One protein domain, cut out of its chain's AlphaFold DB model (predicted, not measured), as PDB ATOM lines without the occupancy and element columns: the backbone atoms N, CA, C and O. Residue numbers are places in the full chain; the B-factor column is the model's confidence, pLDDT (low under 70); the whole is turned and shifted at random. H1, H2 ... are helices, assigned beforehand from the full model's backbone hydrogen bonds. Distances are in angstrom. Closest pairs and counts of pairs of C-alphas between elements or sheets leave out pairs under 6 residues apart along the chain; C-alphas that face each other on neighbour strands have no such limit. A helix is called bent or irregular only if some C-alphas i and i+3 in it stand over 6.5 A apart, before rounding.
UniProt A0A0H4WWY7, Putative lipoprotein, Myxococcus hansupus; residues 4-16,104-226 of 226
ATOM      1  N   ASN A   4     -55.942 -32.878  50.135       85.94
ATOM      2  CA  ASN A   4     -54.741 -32.042  50.072       85.94
ATOM      3  C   ASN A   4     -54.841 -31.029  48.930       85.94
ATOM      4  O   ASN A   4     -54.535 -29.852  49.121       85.94
ATOM      5  N   HIS A   5     -55.326 -31.463  47.764       91.12
ATOM      6  CA  HIS A   5     -55.585 -30.570  46.636       91.12
ATOM      7  C   HIS A   5     -56.669 -29.538  46.969       91.12
ATOM      8  O   HIS A   5     -56.474 -28.359  46.678       91.12
ATOM      9  N   LEU A   6     -57.758 -29.948  47.633       90.31
ATOM     10  CA  LEU A   6     -58.805 -29.025  48.092       90.31
ATOM     11  C   LEU A   6     -58.244 -27.971  49.048       90.31
ATOM     12  O   LEU A   6     -58.452 -26.783  48.835       90.31
ATOM     13  N   ARG A   7     -57.457 -28.363  50.054       89.81
ATOM     14  CA  ARG A   7     -56.843 -27.411  50.999       89.81
ATOM     15  C   ARG A   7     -55.909 -26.420  50.327       89.81
ATOM     16  O   ARG A   7     -55.911 -25.245  50.689       89.81
ATOM     17  N   LEU A   8     -55.094 -26.883  49.378       91.19
ATOM     18  CA  LEU A   8     -54.192 -26.013  48.625       91.19
ATOM     19  C   LEU A   8     -54.979 -25.013  47.776       91.19
ATOM     20  O   LEU A   8     -54.660 -23.823  47.794       91.19
ATOM     21  N   LEU A   9     -56.026 -25.485  47.091       92.94
ATOM     22  CA  LEU A   9     -56.949 -24.637  46.347       92.94
ATOM     23  C   LEU A   9     -57.574 -23.588  47.269       92.94
ATOM     24  O   LEU A   9     -57.390 -22.401  47.033       92.94
ATOM     25  N   PHE A  10     -58.210 -24.012  48.359       93.75
ATOM     26  CA  PHE A  10     -58.874 -23.124  49.310       93.75
ATOM     27  C   PHE A  10     -57.918 -22.095  49.915       93.75
ATOM     28  O   PHE A  10     -58.224 -20.907  49.935       93.75
ATOM     29  N   THR A  11     -56.718 -22.517  50.324       91.62
ATOM     30  CA  THR A  11     -55.692 -21.608  50.859       91.62
ATOM     31  C   THR A  11     -55.302 -20.545  49.837       91.62
ATOM     32  O   THR A  11     -55.171 -19.373  50.187       91.62
ATOM     33  N   ARG A  12     -55.100 -20.928  48.570       93.12
ATOM     34  CA  ARG A  12     -54.780 -19.972  47.505       93.12
ATOM     35  C   ARG A  12     -55.955 -19.038  47.233       93.12
ATOM     36  O   ARG A  12     -55.726 -17.836  47.155       93.12
ATOM     37  N   THR A  13     -57.174 -19.565  47.133       91.81
ATOM     38  CA  THR A  13     -58.387 -18.777  46.895       91.81
ATOM     39  C   THR A  13     -58.581 -17.731  47.989       91.81
ATOM     40  O   THR A  13     -58.699 -16.549  47.689       91.81
ATOM     41  N   LEU A  14     -58.506 -18.131  49.261       91.44
ATOM     42  CA  LEU A  14     -58.668 -17.220  50.398       91.44
ATOM     43  C   LEU A  14     -57.553 -16.168  50.476       91.44
ATOM     44  O   LEU A  14     -57.813 -15.036  50.866       91.44
ATOM     45  N   ARG A  15     -56.319 -16.504  50.078       89.62
ATOM     46  CA  ARG A  15     -55.204 -15.539  50.011       89.62
ATOM     47  C   ARG A  15     -55.309 -14.553  48.851       89.62
ATOM     48  O   ARG A  15     -54.696 -13.494  48.922       89.62
ATOM     49  N   ALA A  16     -56.007 -14.924  47.780       87.44
ATOM     50  CA  ALA A  16     -56.196 -14.081  46.605       87.44
ATOM     51  C   ALA A  16     -57.367 -13.098  46.760       87.44
ATOM     52  O   ALA A  16     -57.512 -12.204  45.926       87.44
ATOM     53  N   PRO A 104     -83.538 -48.732  44.039       73.88
ATOM     54  CA  PRO A 104     -82.284 -48.015  43.856       73.88
ATOM     55  C   PRO A 104     -82.300 -47.262  42.524       73.88
ATOM     56  O   PRO A 104     -82.691 -47.798  41.484       73.88
ATOM     57  N   ARG A 105     -81.898 -45.989  42.569       84.50
ATOM     58  CA  ARG A 105     -81.872 -45.113  41.393       84.50
ATOM     59  C   ARG A 105     -80.807 -45.569  40.396       84.50
ATOM     60  O   ARG A 105     -79.862 -46.277  40.750       84.50
ATOM     61  N   SER A 106     -80.935 -45.138  39.140       90.00
ATOM     62  CA  SER A 106     -79.892 -45.378  38.138       90.00
ATOM     63  C   SER A 106     -78.580 -44.701  38.542       90.00
ATOM     64  O   SER A 106     -78.591 -43.653  39.188       90.00
ATOM     65  N   LEU A 107     -77.444 -45.267  38.124       90.06
ATOM     66  CA  LEU A 107     -76.126 -44.689  38.403       90.06
ATOM     67  C   LEU A 107     -76.022 -43.244  37.899       90.06
ATOM     68  O   LEU A 107     -75.456 -42.391  38.574       90.06
ATOM     69  N   PHE A 108     -76.617 -42.965  36.739       92.50
ATOM     70  CA  PHE A 108     -76.652 -41.621  36.183       92.50
ATOM     71  C   PHE A 108     -77.457 -40.646  37.052       92.50
ATOM     72  O   PHE A 108     -77.001 -39.533  37.279       92.50
ATOM     73  N   ALA A 109     -78.596 -41.062  37.618       89.19
ATOM     74  CA  ALA A 109     -79.354 -40.221  38.547       89.19
ATOM     75  C   ALA A 109     -78.560 -39.907  39.825       89.19
ATOM     76  O   ALA A 109     -78.549 -38.767  40.275       89.19
ATOM     77  N   VAL A 110     -77.835 -40.889  40.368       87.38
ATOM     78  CA  VAL A 110     -76.928 -40.673  41.510       87.38
ATOM     79  C   VAL A 110     -75.794 -39.714  41.141       87.38
ATOM     80  O   VAL A 110     -75.428 -38.841  41.925       87.38
ATOM     81  N   ALA A 111     -75.244 -39.851  39.934       92.06
ATOM     82  CA  ALA A 111     -74.175 -38.992  39.442       92.06
ATOM     83  C   ALA A 111     -74.628 -37.539  39.228       92.06
ATOM     84  O   ALA A 111     -73.834 -36.631  39.468       92.06
ATOM     85  N   LEU A 112     -75.880 -37.310  38.813       91.06
ATOM     86  CA  LEU A 112     -76.465 -35.970  38.677       91.06
ATOM     87  C   LEU A 112     -76.504 -35.240  40.026       91.06
ATOM     88  O   LEU A 112     -75.999 -34.121  40.121       91.06
ATOM     89  N   ASP A 113     -77.019 -35.895  41.066       87.81
ATOM     90  CA  ASP A 113     -77.072 -35.323  42.415       87.81
ATOM     91  C   ASP A 113     -75.666 -35.105  42.976       87.81
ATOM     92  O   ASP A 113     -75.340 -34.020  43.450       87.81
ATOM     93  N   ASN A 114     -74.776 -36.096  42.847       91.44
ATOM     94  CA  ASN A 114     -73.394 -35.955  43.303       91.44
ATOM     95  C   ASN A 114     -72.654 -34.818  42.580       91.44
ATOM     96  O   ASN A 114     -71.782 -34.182  43.167       91.44
ATOM     97  N   ALA A 115     -72.970 -34.559  41.310       93.69
ATOM     98  CA  ALA A 115     -72.379 -33.459  40.562       93.69
ATOM     99  C   ALA A 115     -72.845 -32.090  41.085       93.69
ATOM    100  O   ALA A 115     -72.007 -31.206  41.253       93.69
ATOM    101  N   ALA A 116     -74.142 -31.914  41.353       89.75
ATOM    102  CA  ALA A 116     -74.695 -30.643  41.826       89.75
ATOM    103  C   ALA A 116     -74.466 -30.412  43.329       89.75
ATOM    104  O   ALA A 116     -73.961 -29.367  43.728       89.75
ATOM    105  N   ASP A 117     -74.794 -31.383  44.172       82.75
ATOM    106  CA  ASP A 117     -74.741 -31.212  45.622       82.75
ATOM    107  C   ASP A 117     -73.335 -31.508  46.149       82.75
ATOM    108  O   ASP A 117     -72.681 -30.636  46.713       82.75
ATOM    109  N   GLY A 118     -72.800 -32.695  45.869       85.88
ATOM    110  CA  GLY A 118     -71.487 -33.095  46.379       85.88
ATOM    111  C   GLY A 118     -70.328 -32.282  45.787       85.88
ATOM    112  O   GLY A 118     -69.568 -31.602  46.475       85.88
ATOM    113  N   CYS A 119     -70.167 -32.320  44.465       93.00
ATOM    114  CA  CYS A 119     -69.011 -31.701  43.819       93.00
ATOM    115  C   CYS A 119     -69.066 -30.172  43.855       93.00
ATOM    116  O   CYS A 119     -68.016 -29.548  43.993       93.00
ATOM    117  N   VAL A 120     -70.251 -29.566  43.716       93.00
ATOM    118  CA  VAL A 120     -70.390 -28.103  43.702       93.00
ATOM    119  C   VAL A 120     -70.685 -27.561  45.096       93.00
ATOM    120  O   VAL A 120     -69.864 -26.817  45.642       93.00
ATOM    121  N   ARG A 121     -71.818 -27.935  45.702       88.56
ATOM    122  CA  ARG A 121     -72.264 -27.319  46.960       88.56
ATOM    123  C   ARG A 121     -71.401 -27.688  48.161       88.56
ATOM    124  O   ARG A 121     -71.036 -26.777  48.899       88.56
ATOM    125  N   GLU A 122     -71.014 -28.949  48.352       86.00
ATOM    126  CA  GLU A 122     -70.163 -29.320  49.500       86.00
ATOM    127  C   GLU A 122     -68.753 -28.735  49.376       86.00
ATOM    128  O   GLU A 122     -68.195 -28.246  50.356       86.00
ATOM    129  N   THR A 123     -68.191 -28.689  48.160       93.94
ATOM    130  CA  THR A 123     -66.885 -28.045  47.930       93.94
ATOM    131  C   THR A 123     -66.924 -26.559  48.289       93.94
ATOM    132  O   THR A 123     -66.002 -26.050  48.930       93.94
ATOM    133  N   PHE A 124     -67.994 -25.852  47.917       94.62
ATOM    134  CA  PHE A 124     -68.173 -24.460  48.317       94.62
ATOM    135  C   PHE A 124     -68.431 -24.310  49.820       94.62
ATOM    136  O   PHE A 124     -67.819 -23.453  50.454       94.62
ATOM    137  N   GLY A 125     -69.269 -25.165  50.410       86.88
ATOM    138  CA  GLY A 125     -69.534 -25.181  51.849       86.88
ATOM    139  C   GLY A 125     -68.260 -25.363  52.675       86.88
ATOM    140  O   GLY A 125     -68.037 -24.629  53.638       86.88
ATOM    141  N   ALA A 126     -67.362 -26.254  52.244       90.06
ATOM    142  CA  ALA A 126     -66.050 -26.437  52.857       90.06
ATOM    143  C   ALA A 126     -65.190 -25.162  52.792       90.06
ATOM    144  O   ALA A 126     -64.564 -24.781  53.785       90.06
ATOM    145  N   LEU A 127     -65.184 -24.470  51.650       94.56
ATOM    146  CA  LEU A 127     -64.454 -23.211  51.477       94.56
ATOM    147  C   LEU A 127     -65.032 -22.081  52.344       94.56
ATOM    148  O   LEU A 127     -64.272 -21.343  52.974       94.56
ATOM    149  N   VAL A 128     -66.360 -21.967  52.432       91.69
ATOM    150  CA  VAL A 128     -67.036 -21.011  53.325       91.69
ATOM    151  C   VAL A 128     -66.706 -21.312  54.786       91.69
ATOM    152  O   VAL A 128     -66.356 -20.399  55.532       91.69
ATOM    153  N   ALA A 129     -66.713 -22.583  55.191       85.94
ATOM    154  CA  ALA A 129     -66.332 -22.969  56.544       85.94
ATOM    155  C   ALA A 129     -64.877 -22.587  56.869       85.94
ATOM    156  O   ALA A 129     -64.603 -22.080  57.959       85.94
ATOM    157  N   GLN A 130     -63.951 -22.740  55.913       91.31
ATOM    158  CA  GLN A 130     -62.574 -22.252  56.068       91.31
ATOM    159  C   GLN A 130     -62.501 -20.727  56.167       91.31
ATOM    160  O   GLN A 130     -61.747 -20.213  56.991       91.31
ATOM    161  N   HIS A 131     -63.299 -19.995  55.387       92.00
ATOM    162  CA  HIS A 131     -63.397 -18.542  55.519       92.00
ATOM    163  C   HIS A 131     -63.854 -18.142  56.929       92.00
ATOM    164  O   HIS A 131     -63.201 -17.319  57.570       92.00
ATOM    165  N   GLN A 132     -64.922 -18.751  57.448       87.94
ATOM    166  CA  GLN A 132     -65.441 -18.457  58.787       87.94
ATOM    167  C   GLN A 132     -64.430 -18.800  59.889       87.94
ATOM    168  O   GLN A 132     -64.242 -18.017  60.819       87.94
ATOM    169  N   ALA A 133     -63.708 -19.916  59.749       86.50
ATOM    170  CA  ALA A 133     -62.636 -20.311  60.664       86.50
ATOM    171  C   ALA A 133     -61.468 -19.304  60.723       86.50
ATOM    172  O   ALA A 133     -60.681 -19.327  61.670       86.50
ATOM    173  N   LEU A 134     -61.343 -18.415  59.734       92.25
ATOM    174  CA  LEU A 134     -60.338 -17.352  59.707       92.25
ATOM    175  C   LEU A 134     -60.903 -15.981  60.105       92.25
ATOM    176  O   LEU A 134     -60.175 -15.190  60.702       92.25
ATOM    177  N   HIS A 135     -62.172 -15.699  59.793       86.81
ATOM    178  CA  HIS A 135     -62.728 -14.339  59.840       86.81
ATOM    179  C   HIS A 135     -63.808 -14.112  60.905       86.81
ATOM    180  O   HIS A 135     -64.132 -12.958  61.179       86.81
ATOM    181  N   ALA A 136     -64.358 -15.161  61.525       80.38
ATOM    182  CA  ALA A 136     -65.328 -14.993  62.607       80.38
ATOM    183  C   ALA A 136     -64.695 -14.252  63.794       80.38
ATOM    184  O   ALA A 136     -63.624 -14.644  64.283       80.38
ATOM    185  N   ARG A 137     -65.352 -13.182  64.266       79.69
ATOM    186  CA  ARG A 137     -64.927 -12.453  65.473       79.69
ATOM    187  C   ARG A 137     -65.154 -13.284  66.724       79.69
ATOM    188  O   ARG A 137     -64.253 -13.361  67.566       79.69
ATOM    189  N   ASP A 138     -66.300 -13.955  66.802       73.31
ATOM    190  CA  ASP A 138     -66.609 -14.872  67.888       73.31
ATOM    191  C   ASP A 138     -65.609 -16.043  67.890       73.31
ATOM    192  O   ASP A 138     -65.398 -16.735  66.888       73.31
ATOM    193  N   GLY A 139     -64.932 -16.233  69.024       73.31
ATOM    194  CA  GLY A 139     -63.898 -17.252  69.170       73.31
ATOM    195  C   GLY A 139     -64.427 -18.683  69.194       73.31
ATOM    196  O   GLY A 139     -63.733 -19.580  68.709       73.31
ATOM    197  N   GLU A 140     -65.634 -18.901  69.715       76.06
ATOM    198  CA  GLU A 140     -66.281 -20.214  69.737       76.06
ATOM    199  C   GLU A 140     -66.730 -20.601  68.332       76.06
ATOM    200  O   GLU A 140     -66.436 -21.709  67.880       76.06
ATOM    201  N   VAL A 141     -67.331 -19.660  67.594       76.31
ATOM    202  CA  VAL A 141     -67.708 -19.874  66.189       76.31
ATOM    203  C   VAL A 141     -66.481 -20.193  65.353       76.31
ATOM    204  O   VAL A 141     -66.475 -21.168  64.607       76.31
ATOM    205  N   ARG A 142     -65.398 -19.430  65.514       80.88
ATOM    206  CA  ARG A 142     -64.151 -19.661  64.779       80.88
ATOM    207  C   ARG A 142     -63.584 -21.065  65.023       80.88
ATOM    208  O   ARG A 142     -63.206 -21.752  64.075       80.88
ATOM    209  N   ALA A 143     -63.554 -21.510  66.281       78.38
ATOM    210  CA  ALA A 143     -63.077 -22.844  66.648       78.38
ATOM    211  C   ALA A 143     -64.001 -23.962  66.132       78.38
ATOM    212  O   ALA A 143     -63.525 -25.004  65.675       78.38
ATOM    213  N   PHE A 144     -65.315 -23.746  66.177       78.94
ATOM    214  CA  PHE A 144     -66.304 -24.689  65.666       78.94
ATOM    215  C   PHE A 144     -66.221 -24.825  64.142       78.94
ATOM    216  O   PHE A 144     -66.130 -25.939  63.623       78.94
ATOM    217  N   MET A 145     -66.132 -23.704  63.426       80.12
ATOM    218  CA  MET A 145     -66.029 -23.687  61.969       80.12
ATOM    219  C   MET A 145     -64.721 -24.291  61.459       80.12
ATOM    220  O   MET A 145     -64.723 -24.893  60.392       80.12
ATOM    221  N   ALA A 146     -63.624 -24.235  62.226       83.62
ATOM    222  CA  ALA A 146     -62.390 -24.947  61.882       83.62
ATOM    223  C   ALA A 146     -62.582 -26.476  61.851       83.62
ATOM    224  O   ALA A 146     -62.004 -27.156  61.004       83.62
ATOM    225  N   ARG A 147     -63.415 -27.019  62.751       83.94
ATOM    226  CA  ARG A 147     -63.773 -28.448  62.766       83.94
ATOM    227  C   ARG A 147     -64.722 -28.784  61.620       83.94
ATOM    228  O   ARG A 147     -64.475 -29.741  60.901       83.94
ATOM    229  N   ILE A 148     -65.744 -27.956  61.398       80.44
ATOM    230  CA  ILE A 148     -66.660 -28.130  60.262       80.44
ATOM    231  C   ILE A 148     -65.890 -28.104  58.944       80.44
ATOM    232  O   ILE A 148     -66.077 -28.985  58.120       80.44
ATOM    233  N   ALA A 149     -64.983 -27.147  58.753       83.06
ATOM    234  CA  ALA A 149     -64.190 -27.027  57.537       83.06
ATOM    235  C   ALA A 149     -63.414 -28.306  57.206       83.06
ATOM    236  O   ALA A 149     -63.314 -28.699  56.045       83.06
ATOM    237  N   GLU A 150     -62.865 -28.950  58.229       86.12
ATOM    238  CA  GLU A 150     -62.157 -30.216  58.118       86.12
ATOM    239  C   GLU A 150     -63.097 -31.346  57.665       86.12
ATOM    240  O   GLU A 150     -62.779 -32.087  56.734       86.12
ATOM    241  N   ASP A 151     -64.282 -31.428  58.263       79.56
ATOM    242  CA  ASP A 151     -65.280 -32.452  57.955       79.56
ATOM    243  C   ASP A 151     -65.893 -32.263  56.559       79.56
ATOM    244  O   ASP A 151     -65.954 -33.207  55.770       79.56
ATOM    245  N   GLU A 152     -66.263 -31.030  56.209       82.94
ATOM    246  CA  GLU A 152     -66.797 -30.679  54.888       82.94
ATOM    247  C   GLU A 152     -65.756 -30.887  53.782       82.94
ATOM    248  O   GLU A 152     -66.090 -31.309  52.679       82.94
ATOM    249  N   THR A 153     -64.465 -30.671  54.070       86.38
ATOM    250  CA  THR A 153     -63.395 -30.975  53.103       86.38
ATOM    251  C   THR A 153     -63.323 -32.478  52.814       86.38
ATOM    252  O   THR A 153     -63.130 -32.871  51.660       86.38
ATOM    253  N   ARG A 154     -63.508 -33.334  53.832       84.31
ATOM    254  CA  ARG A 154     -63.561 -34.795  53.641       84.31
ATOM    255  C   ARG A 154     -64.808 -35.232  52.872       84.31
ATOM    256  O   ARG A 154     -64.699 -36.134  52.040       84.31
ATOM    257  N   ARG A 155     -65.956 -34.594  53.115       81.75
ATOM    258  CA  ARG A 155     -67.195 -34.826  52.355       81.75
ATOM    259  C   ARG A 155     -67.038 -34.465  50.880       81.75
ATOM    260  O   ARG A 155     -67.163 -35.345  50.032       81.75
ATOM    261  N   ALA A 156     -66.553 -33.260  50.590       86.69
ATOM    262  CA  ALA A 156     -66.242 -32.848  49.225       86.69
ATOM    263  C   ALA A 156     -65.262 -33.820  48.539       86.69
ATOM    264  O   ALA A 156     -65.465 -34.215  47.389       86.69
ATOM    265  N   GLU A 157     -64.205 -34.270  49.231       91.31
ATOM    266  CA  GLU A 157     -63.302 -35.300  48.698       91.31
ATOM    267  C   GLU A 157     -64.045 -36.592  48.324       91.31
ATOM    268  O   GLU A 157     -63.768 -37.164  47.264       91.31
ATOM    269  N   LEU A 158     -64.962 -37.070  49.169       88.50
ATOM    270  CA  LEU A 158     -65.772 -38.250  48.871       88.50
ATOM    271  C   LEU A 158     -66.599 -38.039  47.599       88.50
ATOM    272  O   LEU A 158     -66.547 -38.891  46.710       88.50
ATOM    273  N   SER A 159     -67.276 -36.902  47.452       89.81
ATOM    274  CA  SER A 159     -68.062 -36.599  46.249       89.81
ATOM    275  C   SER A 159     -67.203 -36.574  44.991       89.81
ATOM    276  O   SER A 159     -67.596 -37.112  43.956       89.81
ATOM    277  N   TRP A 160     -65.983 -36.036  45.074       94.69
ATOM    278  CA  TRP A 160     -65.032 -36.056  43.961       94.69
ATOM    279  C   TRP A 160     -64.464 -37.452  43.662       94.69
ATOM    280  O   TRP A 160     -64.081 -37.721  42.519       94.69
ATOM    281  N   LYS A 161     -64.382 -38.350  44.654       92.94
ATOM    282  CA  LYS A 161     -64.048 -39.768  44.433       92.94
ATOM    283  C   LYS A 161     -65.188 -40.494  43.730       92.94
ATOM    284  O   LYS A 161     -64.926 -41.194  42.755       92.94
ATOM    285  N   VAL A 162     -66.426 -40.287  44.182       90.50
ATOM    286  CA  VAL A 162     -67.633 -40.823  43.535       90.50
ATOM    287  C   VAL A 162     -67.718 -40.326  42.096       90.50
ATOM    288  O   VAL A 162     -67.860 -41.140  41.192       90.50
ATOM    289  N   ASP A 163     -67.530 -39.024  41.870       94.50
ATOM    290  CA  ASP A 163     -67.543 -38.422  40.537       94.50
ATOM    291  C   ASP A 163     -66.534 -39.096  39.604       94.50
ATOM    292  O   ASP A 163     -66.903 -39.554  38.527       94.50
ATOM    293  N   ARG A 164     -65.279 -39.257  40.042       94.31
ATOM    294  CA  ARG A 164     -64.255 -39.971  39.264       94.31
ATOM    295  C   ARG A 164     -64.660 -41.416  38.975       94.31
ATOM    296  O   ARG A 164     -64.462 -41.887  37.861       94.31
ATOM    297  N   TRP A 165     -65.204 -42.116  39.966       92.88
ATOM    298  CA  TRP A 165     -65.605 -43.513  39.826       92.88
ATOM    299  C   TRP A 165     -66.757 -43.701  38.825       92.88
ATOM    300  O   TRP A 165     -66.754 -44.681  38.070       92.88
ATOM    301  N   VAL A 166     -67.715 -42.766  38.777       93.50
ATOM    302  CA  VAL A 166     -68.819 -42.827  37.807       93.50
ATOM    303  C   VAL A 166     -68.387 -42.450  36.391       93.50
ATOM    304  O   VAL A 166     -68.954 -43.005  35.455       93.50
ATOM    305  N   GLN A 167     -67.370 -41.594  36.197       92.38
ATOM    306  CA  GLN A 167     -66.926 -41.184  34.850       92.38
ATOM    307  C   GLN A 167     -66.639 -42.388  33.936       92.38
ATOM    308  O   GLN A 167     -67.125 -42.435  32.807       92.38
ATOM    309  N   ASP A 168     -65.932 -43.402  34.440       92.12
ATOM    310  CA  ASP A 168     -65.550 -44.591  33.660       92.12
ATOM    311  C   ASP A 168     -66.741 -45.492  33.277       92.12
ATOM    312  O   ASP A 168     -66.598 -46.418  32.479       92.12
ATOM    313  N   ARG A 169     -67.918 -45.244  33.860       93.50
ATOM    314  CA  ARG A 169     -69.133 -46.068  33.730       93.50
ATOM    315  C   ARG A 169     -70.255 -45.372  32.968       93.50
ATOM    316  O   ARG A 169     -71.266 -46.006  32.682       93.50
ATOM    317  N   LEU A 170     -70.080 -44.093  32.651       95.19
ATOM    318  CA  LEU A 170     -71.046 -43.286  31.918       95.19
ATOM    319  C   LEU A 170     -70.635 -43.143  30.453       95.19
ATOM    320  O   LEU A 170     -69.443 -43.118  30.123       95.19
ATOM    321  N   SER A 171     -71.632 -43.022  29.582       96.94
ATOM    322  CA  SER A 171     -71.450 -42.643  28.180       96.94
ATOM    323  C   SER A 171     -70.968 -41.196  28.048       96.94
ATOM    324  O   SER A 171     -71.179 -40.379  28.942       96.94
ATOM    325  N   ASP A 172     -70.366 -40.843  26.910       96.75
ATOM    326  CA  ASP A 172     -69.885 -39.473  26.678       96.75
ATOM    327  C   ASP A 172     -71.012 -38.431  26.792       96.75
ATOM    328  O   ASP A 172     -70.824 -37.383  27.405       96.75
ATOM    329  N   ALA A 173     -72.218 -38.762  26.311       96.75
ATOM    330  CA  ALA A 173     -73.391 -37.899  26.438       96.75
ATOM    331  C   ALA A 173     -73.792 -37.662  27.906       96.75
ATOM    332  O   ALA A 173     -74.111 -36.539  28.290       96.75
ATOM    333  N   GLU A 174     -73.753 -38.695  28.751       96.00
ATOM    334  CA  GLU A 174     -74.024 -38.556  30.187       96.00
ATOM    335  C   GLU A 174     -72.946 -37.712  30.879       96.00
ATOM    336  O   GLU A 174     -73.277 -36.848  31.691       96.00
ATOM    337  N   ARG A 175     -71.666 -37.890  30.526       96.81
ATOM    338  CA  ARG A 175     -70.566 -37.066  31.060       96.81
ATOM    339  C   ARG A 175     -70.710 -35.596  30.669       96.81
ATOM    340  O   ARG A 175     -70.454 -34.717  31.494       96.81
ATOM    341  N   ASP A 176     -71.155 -35.320  29.447       96.00
ATOM    342  CA  ASP A 176     -71.444 -33.959  28.993       96.00
ATOM    343  C   ASP A 176     -72.591 -33.328  29.784       96.00
ATOM    344  O   ASP A 176     -72.494 -32.165  30.191       96.00
ATOM    345  N   VAL A 177     -73.634 -34.102  30.096       96.88
ATOM    346  CA  VAL A 177     -74.709 -33.646  30.986       96.88
ATOM    347  C   VAL A 177     -74.179 -33.372  32.396       96.88
ATOM    348  O   VAL A 177     -74.525 -32.338  32.963       96.88
ATOM    349  N   LEU A 178     -73.308 -34.219  32.957       95.56
ATOM    350  CA  LEU A 178     -72.717 -33.961  34.278       95.56
ATOM    351  C   LEU A 178     -71.912 -32.657  34.310       95.56
ATOM    352  O   LEU A 178     -71.999 -31.909  35.284       95.56
ATOM    353  N   ARG A 179     -71.154 -32.350  33.250       95.50
ATOM    354  CA  ARG A 179     -70.427 -31.075  33.144       95.50
ATOM    355  C   ARG A 179     -71.392 -29.890  33.140       95.50
ATOM    356  O   ARG A 179     -71.195 -28.948  33.904       95.50
ATOM    357  N   LEU A 180     -72.464 -29.972  32.350       95.38
ATOM    358  CA  LEU A 180     -73.501 -28.938  32.302       95.38
ATOM    359  C   LEU A 180     -74.203 -28.757  33.656       95.38
ATOM    360  O   LEU A 180     -74.530 -27.636  34.038       95.38
ATOM    361  N   VAL A 181     -74.429 -29.843  34.394       94.69
ATOM    362  CA  VAL A 181     -75.024 -29.804  35.737       94.69
ATOM    363  C   VAL A 181     -74.113 -29.073  36.716       94.69
ATOM    364  O   VAL A 181     -74.597 -28.188  37.414       94.69
ATOM    365  N   LYS A 182     -72.805 -29.358  36.719       95.00
ATOM    366  CA  LYS A 182     -71.844 -28.629  37.566       95.00
ATOM    367  C   LYS A 182     -71.815 -27.137  37.230       95.00
ATOM    368  O   LYS A 182     -71.867 -26.310  38.135       95.00
ATOM    369  N   GLN A 183     -71.814 -26.793  35.941       95.19
ATOM    370  CA  GLN A 183     -71.858 -25.401  35.479       95.19
ATOM    371  C   GLN A 183     -73.130 -24.688  35.953       95.19
ATOM    372  O   GLN A 183     -73.045 -23.663  36.625       95.19
ATOM    373  N   ARG A 184     -74.311 -25.268  35.717       94.19
ATOM    374  CA  ARG A 184     -75.588 -24.686  36.167       94.19
ATOM    375  C   ARG A 184     -75.693 -24.574  37.682       94.19
ATOM    376  O   ARG A 184     -76.187 -23.570  38.185       94.19
ATOM    377  N   ALA A 185     -75.231 -25.588  38.412       90.06
ATOM    378  CA  ALA A 185     -75.194 -25.548  39.867       90.06
ATOM    379  C   ALA A 185     -74.272 -24.424  40.359       90.06
ATOM    380  O   ALA A 185     -74.632 -23.712  41.290       90.06
ATOM    381  N   SER A 186     -73.129 -24.203  39.699       94.00
ATOM    382  CA  SER A 186     -72.223 -23.104  40.037       94.00
ATOM    383  C   SER A 186     -72.817 -21.722  39.756       94.00
ATOM    384  O   SER A 186     -72.673 -20.819  40.575       94.00
ATOM    385  N   GLU A 187     -73.554 -21.561  38.654       94.00
ATOM    386  CA  GLU A 187     -74.264 -20.319  38.323       94.00
ATOM    387  C   GLU A 187     -75.377 -20.023  39.335       94.00
ATOM    388  O   GLU A 187     -75.502 -18.893  39.812       94.00
ATOM    389  N   ALA A 188     -76.158 -21.044  39.703       90.38
ATOM    390  CA  ALA A 188     -77.186 -20.930  40.732       90.38
ATOM    391  C   ALA A 188     -76.569 -20.560  42.087       90.38
ATOM    392  O   ALA A 188     -77.014 -19.614  42.735       90.38
ATOM    393  N   LEU A 189     -75.489 -21.241  42.472       89.62
ATOM    394  CA  LEU A 189     -74.757 -20.973  43.703       89.62
ATOM    395  C   LEU A 189     -74.190 -19.551  43.739       89.62
ATOM    396  O   LEU A 189     -74.255 -18.881  44.765       89.62
ATOM    397  N   ARG A 190     -73.676 -19.056  42.611       94.62
ATOM    398  CA  ARG A 190     -73.199 -17.678  42.476       94.62
ATOM    399  C   ARG A 190     -74.325 -16.667  42.693       94.62
ATOM    400  O   ARG A 190     -74.115 -15.654  43.357       94.62
ATOM    401  N   ALA A 191     -75.509 -16.925  42.136       89.00
ATOM    402  CA  ALA A 191     -76.676 -16.067  42.325       89.00
ATOM    403  C   ALA A 191     -77.142 -16.048  43.790       89.00
ATOM    404  O   ALA A 191     -77.469 -14.984  44.311       89.00
ATOM    405  N   GLU A 192     -77.118 -17.197  44.468       84.69
ATOM    406  CA  GLU A 192     -77.408 -17.299  45.903       84.69
ATOM    407  C   GLU A 192     -76.359 -16.570  46.759       84.69
ATOM    408  O   GLU A 192     -76.716 -15.827  47.671       84.69
ATOM    409  N   ALA A 193     -75.072 -16.721  46.434       86.50
ATOM    410  CA  ALA A 193     -73.963 -16.075  47.137       86.50
ATOM    411  C   ALA A 193     -73.997 -14.539  47.042       86.50
ATOM    412  O   ALA A 193     -73.498 -13.855  47.930       86.50
ATOM    413  N   ALA A 194     -74.607 -13.990  45.989       87.50
ATOM    414  CA  ALA A 194     -74.764 -12.549  45.802       87.50
ATOM    415  C   ALA A 194     -75.861 -11.925  46.689       87.50
ATOM    416  O   ALA A 194     -76.013 -10.701  46.709       87.50
ATOM    417  N   VAL A 195     -76.656 -12.732  47.400       81.81
ATOM    418  CA  VAL A 195     -77.740 -12.231  48.249       81.81
ATOM    419  C   VAL A 195     -77.163 -11.551  49.502       81.81
ATOM    420  O   VAL A 195     -76.384 -12.170  50.227       81.81
ATOM    421  N   PRO A 196     -77.572 -10.306  49.821       80.19
ATOM    422  CA  PRO A 196     -77.115  -9.612  51.020       80.19
ATOM    423  C   PRO A 196     -77.404 -10.372  52.318       80.19
ATOM    424  O   PRO A 196     -78.521 -10.837  52.559       80.19
ATOM    425  N   LEU A 197     -76.395 -10.428  53.185       72.44
ATOM    426  CA  LEU A 197     -76.485 -10.991  54.529       72.44
ATOM    427  C   LEU A 197     -76.612  -9.885  55.579       72.44
ATOM    428  O   LEU A 197     -76.184  -8.747  55.376       72.44
ATOM    429  N   HIS A 198     -77.175 -10.231  56.736       73.50
ATOM    430  CA  HIS A 198     -77.206  -9.312  57.867       73.50
ATOM    431  C   HIS A 198     -75.770  -9.040  58.369       73.50
ATOM    432  O   HIS A 198     -75.023 -10.002  58.557       73.50
ATOM    433  N   PRO A 199     -75.368  -7.785  58.657       73.50
ATOM    434  CA  PRO A 199     -73.983  -7.451  59.011       73.50
ATOM    435  C   PRO A 199     -73.403  -8.250  60.187       73.50
ATOM    436  O   PRO A 199     -72.230  -8.605  60.169       73.50
ATOM    437  N   VAL A 200     -74.236  -8.589  61.179       69.25
ATOM    438  CA  VAL A 200     -73.837  -9.418  62.336       69.25
ATOM    439  C   VAL A 200     -73.388 -10.821  61.917       69.25
ATOM    440  O   VAL A 200     -72.467 -11.368  62.509       69.25
ATOM    441  N   LEU A 201     -73.987 -11.405  60.877       69.38
ATOM    442  CA  LEU A 201     -73.579 -12.718  60.368       69.38
ATOM    443  C   LEU A 201     -72.202 -12.655  59.696       69.38
ATOM    444  O   LEU A 201     -71.398 -13.574  59.830       69.38
ATOM    445  N   VAL A 202     -71.907 -11.547  59.015       75.06
ATOM    446  CA  VAL A 202     -70.594 -11.310  58.407       75.06
ATOM    447  C   VAL A 202     -69.535 -11.078  59.487       75.06
ATOM    448  O   VAL A 202     -68.453 -11.651  59.412       75.06
ATOM    449  N   SER A 203     -69.835 -10.279  60.518       69.94
ATOM    450  CA  SER A 203     -68.856  -9.946  61.559       69.94
ATOM    451  C   SER A 203     -68.669 -11.047  62.605       69.94
ATOM    452  O   SER A 203     -67.543 -11.484  62.837       69.94
ATOM    453  N   GLU A 204     -69.747 -11.501  63.243       73.56
ATOM    454  CA  GLU A 204     -69.670 -12.416  64.387       73.56
ATOM    455  C   GLU A 204     -69.482 -13.854  63.923       73.56
ATOM    456  O   GLU A 204     -68.572 -14.534  64.395       73.56
ATOM    457  N   ALA A 205     -70.271 -14.287  62.932       71.75
ATOM    458  CA  ALA A 205     -70.168 -15.638  62.386       71.75
ATOM    459  C   ALA A 205     -69.100 -15.779  61.285       71.75
ATOM    460  O   ALA A 205     -68.809 -16.895  60.853       71.75
ATOM    461  N   GLY A 206     -68.507 -14.670  60.827       79.31
ATOM    462  CA  GLY A 206     -67.452 -14.678  59.812       79.31
ATOM    463  C   GLY A 206     -67.925 -15.105  58.426       79.31
ATOM    464  O   GLY A 206     -67.099 -15.560  57.629       79.31
ATOM    465  N   LEU A 207     -69.232 -15.049  58.145       83.31
ATOM    466  CA  LEU A 207     -69.744 -15.384  56.817       83.31
ATOM    467  C   LEU A 207     -69.154 -14.418  55.778       83.31
ATOM    468  O   LEU A 207     -69.025 -13.226  56.062       83.31
ATOM    469  N   PRO A 208     -68.777 -14.900  54.583       84.19
ATOM    470  CA  PRO A 208     -68.271 -14.013  53.548       84.19
ATOM    471  C   PRO A 208     -69.360 -13.011  53.152       84.19
ATOM    472  O   PRO A 208     -70.511 -13.388  52.925       84.19
ATOM    473  N   ALA A 209     -68.994 -11.731  53.062       85.69
ATOM    474  CA  ALA A 209     -69.855 -10.724  52.449       85.69
ATOM    475  C   ALA A 209     -70.177 -11.128  50.994       85.69
ATOM    476  O   ALA A 209     -69.373 -11.846  50.394       85.69
ATOM    477  N   PRO A 210     -71.299 -10.680  50.402       86.12
ATOM    478  CA  PRO A 210     -71.734 -11.144  49.084       86.12
ATOM    479  C   PRO A 210     -70.664 -11.032  47.993       86.12
ATOM    480  O   PRO A 210     -70.490 -11.945  47.193       86.12
ATOM    481  N   GLU A 211     -69.886  -9.950  47.990       92.12
ATOM    482  CA  GLU A 211     -68.812  -9.724  47.020       92.12
ATOM    483  C   GLU A 211     -67.696 -10.767  47.166       92.12
ATOM    484  O   GLU A 211     -67.196 -11.300  46.177       92.12
ATOM    485  N   VAL A 212     -67.348 -11.101  48.412       92.81
ATOM    486  CA  VAL A 212     -66.372 -12.149  48.730       92.81
ATOM    487  C   VAL A 212     -66.941 -13.519  48.375       92.81
ATOM    488  O   VAL A 212     -66.260 -14.309  47.733       92.81
ATOM    489  N   ALA A 213     -68.188 -13.804  48.752       91.31
ATOM    490  CA  ALA A 213     -68.842 -15.082  48.492       91.31
ATOM    491  C   ALA A 213     -68.924 -15.373  46.986       91.31
ATOM    492  O   ALA A 213     -68.617 -16.484  46.558       91.31
ATOM    493  N   VAL A 214     -69.254 -14.364  46.176       94.56
ATOM    494  CA  VAL A 214     -69.243 -14.456  44.712       94.56
ATOM    495  C   VAL A 214     -67.838 -14.735  44.175       94.56
ATOM    496  O   VAL A 214     -67.692 -15.634  43.351       94.56
ATOM    497  N   GLU A 215     -66.795 -14.051  44.660       95.62
ATOM    498  CA  GLU A 215     -65.414 -14.315  44.215       95.62
ATOM    499  C   GLU A 215     -64.936 -15.727  44.595       95.62
ATOM    500  O   GLU A 215     -64.202 -16.366  43.834       95.62
ATOM    501  N   LEU A 216     -65.375 -16.251  45.747       94.19
ATOM    502  CA  LEU A 216     -65.116 -17.638  46.141       94.19
ATOM    503  C   LEU A 216     -65.745 -18.622  45.144       94.19
ATOM    504  O   LEU A 216     -65.059 -19.546  44.699       94.19
ATOM    505  N   VAL A 217     -67.013 -18.420  44.761       94.81
ATOM    506  CA  VAL A 217     -67.692 -19.261  43.755       94.81
ATOM    507  C   VAL A 217     -67.008 -19.142  42.393       94.81
ATOM    508  O   VAL A 217     -66.683 -20.164  41.791       94.81
ATOM    509  N   ASP A 218     -66.730 -17.921  41.930       95.56
ATOM    510  CA  ASP A 218     -66.103 -17.663  40.627       95.56
ATOM    511  C   ASP A 218     -64.704 -18.291  40.542       95.56
ATOM    512  O   ASP A 218     -64.314 -18.855  39.514       95.56
ATOM    513  N   SER A 219     -63.950 -18.268  41.641       95.31
ATOM    514  CA  SER A 219     -62.658 -18.946  41.732       95.31
ATOM    515  C   SER A 219     -62.787 -20.465  41.646       95.31
ATOM    516  O   SER A 219     -62.072 -21.077  40.855       95.31
ATOM    517  N   LEU A 220     -63.713 -21.085  42.387       94.88
ATOM    518  CA  LEU A 220     -63.946 -22.530  42.282       94.88
ATOM    519  C   LEU A 220     -64.418 -22.934  40.881       94.88
ATOM    520  O   LEU A 220     -63.915 -23.914  40.337       94.88
ATOM    521  N   ALA A 221     -65.317 -22.161  40.271       94.19
ATOM    522  CA  ALA A 221     -65.828 -22.438  38.935       94.19
ATOM    523  C   ALA A 221     -64.715 -22.445  37.882       94.19
ATOM    524  O   ALA A 221     -64.615 -23.403  37.116       94.19
ATOM    525  N   ARG A 222     -63.826 -21.440  37.898       94.38
ATOM    526  CA  ARG A 222     -62.662 -21.373  36.994       94.38
ATOM    527  C   ARG A 222     -61.722 -22.567  37.136       94.38
ATOM    528  O   ARG A 222     -61.099 -22.967  36.160       94.38
ATOM    529  N   GLU A 223     -61.581 -23.096  38.347       93.38
ATOM    530  CA  GLU A 223     -60.600 -24.138  38.645       93.38
ATOM    531  C   GLU A 223     -61.141 -25.565  38.536       93.38
ATOM    532  O   GLU A 223     -60.370 -26.486  38.268       93.38
ATOM    533  N   LEU A 224     -62.445 -25.762  38.753       91.56
ATOM    534  CA  LEU A 224     -63.038 -27.091  38.926       91.56
ATOM    535  C   LEU A 224     -64.139 -27.435  37.919       91.56
ATOM    536  O   LEU A 224     -64.388 -28.624  37.706       91.56
ATOM    537  N   TRP A 225     -64.826 -26.442  37.344       84.75
ATOM    538  CA  TRP A 225     -66.061 -26.661  36.566       84.75
ATOM    539  C   TRP A 225     -66.054 -26.010  35.174       84.75
ATOM    540  O   TRP A 225     -67.055 -26.102  34.457       84.75
ATOM    541  N   ALA A 226     -64.940 -25.374  34.802       64.88
ATOM    542  CA  ALA A 226     -64.698 -24.806  33.478       64.88
ATOM    543  C   ALA A 226     -64.530 -25.887  32.397       64.88
ATOM    544  O   ALA A 226     -63.863 -26.916  32.662       64.88
TER     545      ALA A 226
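What this domain is: This is residues 4 to 16 and 104 to 226 of the 226 residues of the protein "Putative lipoprotein" of Myxococcus hansupus (UniProt A0A0H4WWY7). Three long helices run roughly lengthwise in a row, with H2 between H3 and H4; H2 and H3 form a helical hairpin. H6 folds back beside part of H4 and crosses part of H2, while H1 lies steeply across H2, H3 and H6, and little H5 sits in the loop between H4 and H6. The printed part has 136 residues, with six named helices, H1 to H6 in order, and no named strand: the class is all helix, its packing part aligned, part crossed. The whole is compact, with a radius of gyration of the C-alphas of 15.6 A, yet elongated, spanning 48 by 29 by 26 A.

Where its parts are: H1, residues 4 to 16, begins at C-alpha 4 (-54.741, -32.042, 50.072) and is 18.4 A long. After the cut, H2, residues 107 to 135, measures 39.5 A; it is neither bent nor irregular, but only just: C-alphas 119 and 122 are 6.3 A apart. H3, residues 139 to 167, measures 41.9 A from C-alpha 139 (-63.898, -17.252, 69.170). H4, residues 172 to 193, measures 31.3 A. H5 is residues 199 to 203. H6, residues 210 to 224, measures 20.8 A and ends at C-alpha 224 (-63.038, -27.091, 38.926).

How they stand to each other: H2 is the hub, touching H1, H3, H4 and H6. H2 and H3 touch at a shallow tilt of 25 degrees, opposite ways; their closest C-alphas, of Ala 133 and Arg 142, are 4.4 A apart. With residues 108 to 121 alone H2 touches H4, closest at the C-alphas of Ala 116 and Ala 185, 5.5 A, at a shallow tilt of 33 degrees, only just short of steep, the same way. H4, with residues 183 to 193 alone, touches H6 at a shallow tilt of 15 degrees, opposite ways, closest at the C-alphas of Ala 193 and Ala 213, 5.4 A. H1 only just touches H2, with 3 pairs of C-alphas within 8 A, at a steep tilt of 50 degrees; the closest C-alphas are those of Phe 10 and Leu 127, 6.0 A. H5 touches no helix. Every O i to N i+4 pair is within hydrogen-bond range in H1, H4, H5 and H6; in H2 it is 21 of 25 and in H3 24 of 25.

The domain as a whole: The two farthest C-alphas, of Gly 139 and Ser 171, are 48.8 A apart. Residues 17 to 103 are not printed, and C-alphas 16 and 104 are 42.9 A apart across this cut. Of the links printed whole, that from H5 to H6 is short and the others are tight. The mean pLDDT of the printed part is 88.0; residues 200, 201, 203 and 226 are under 70.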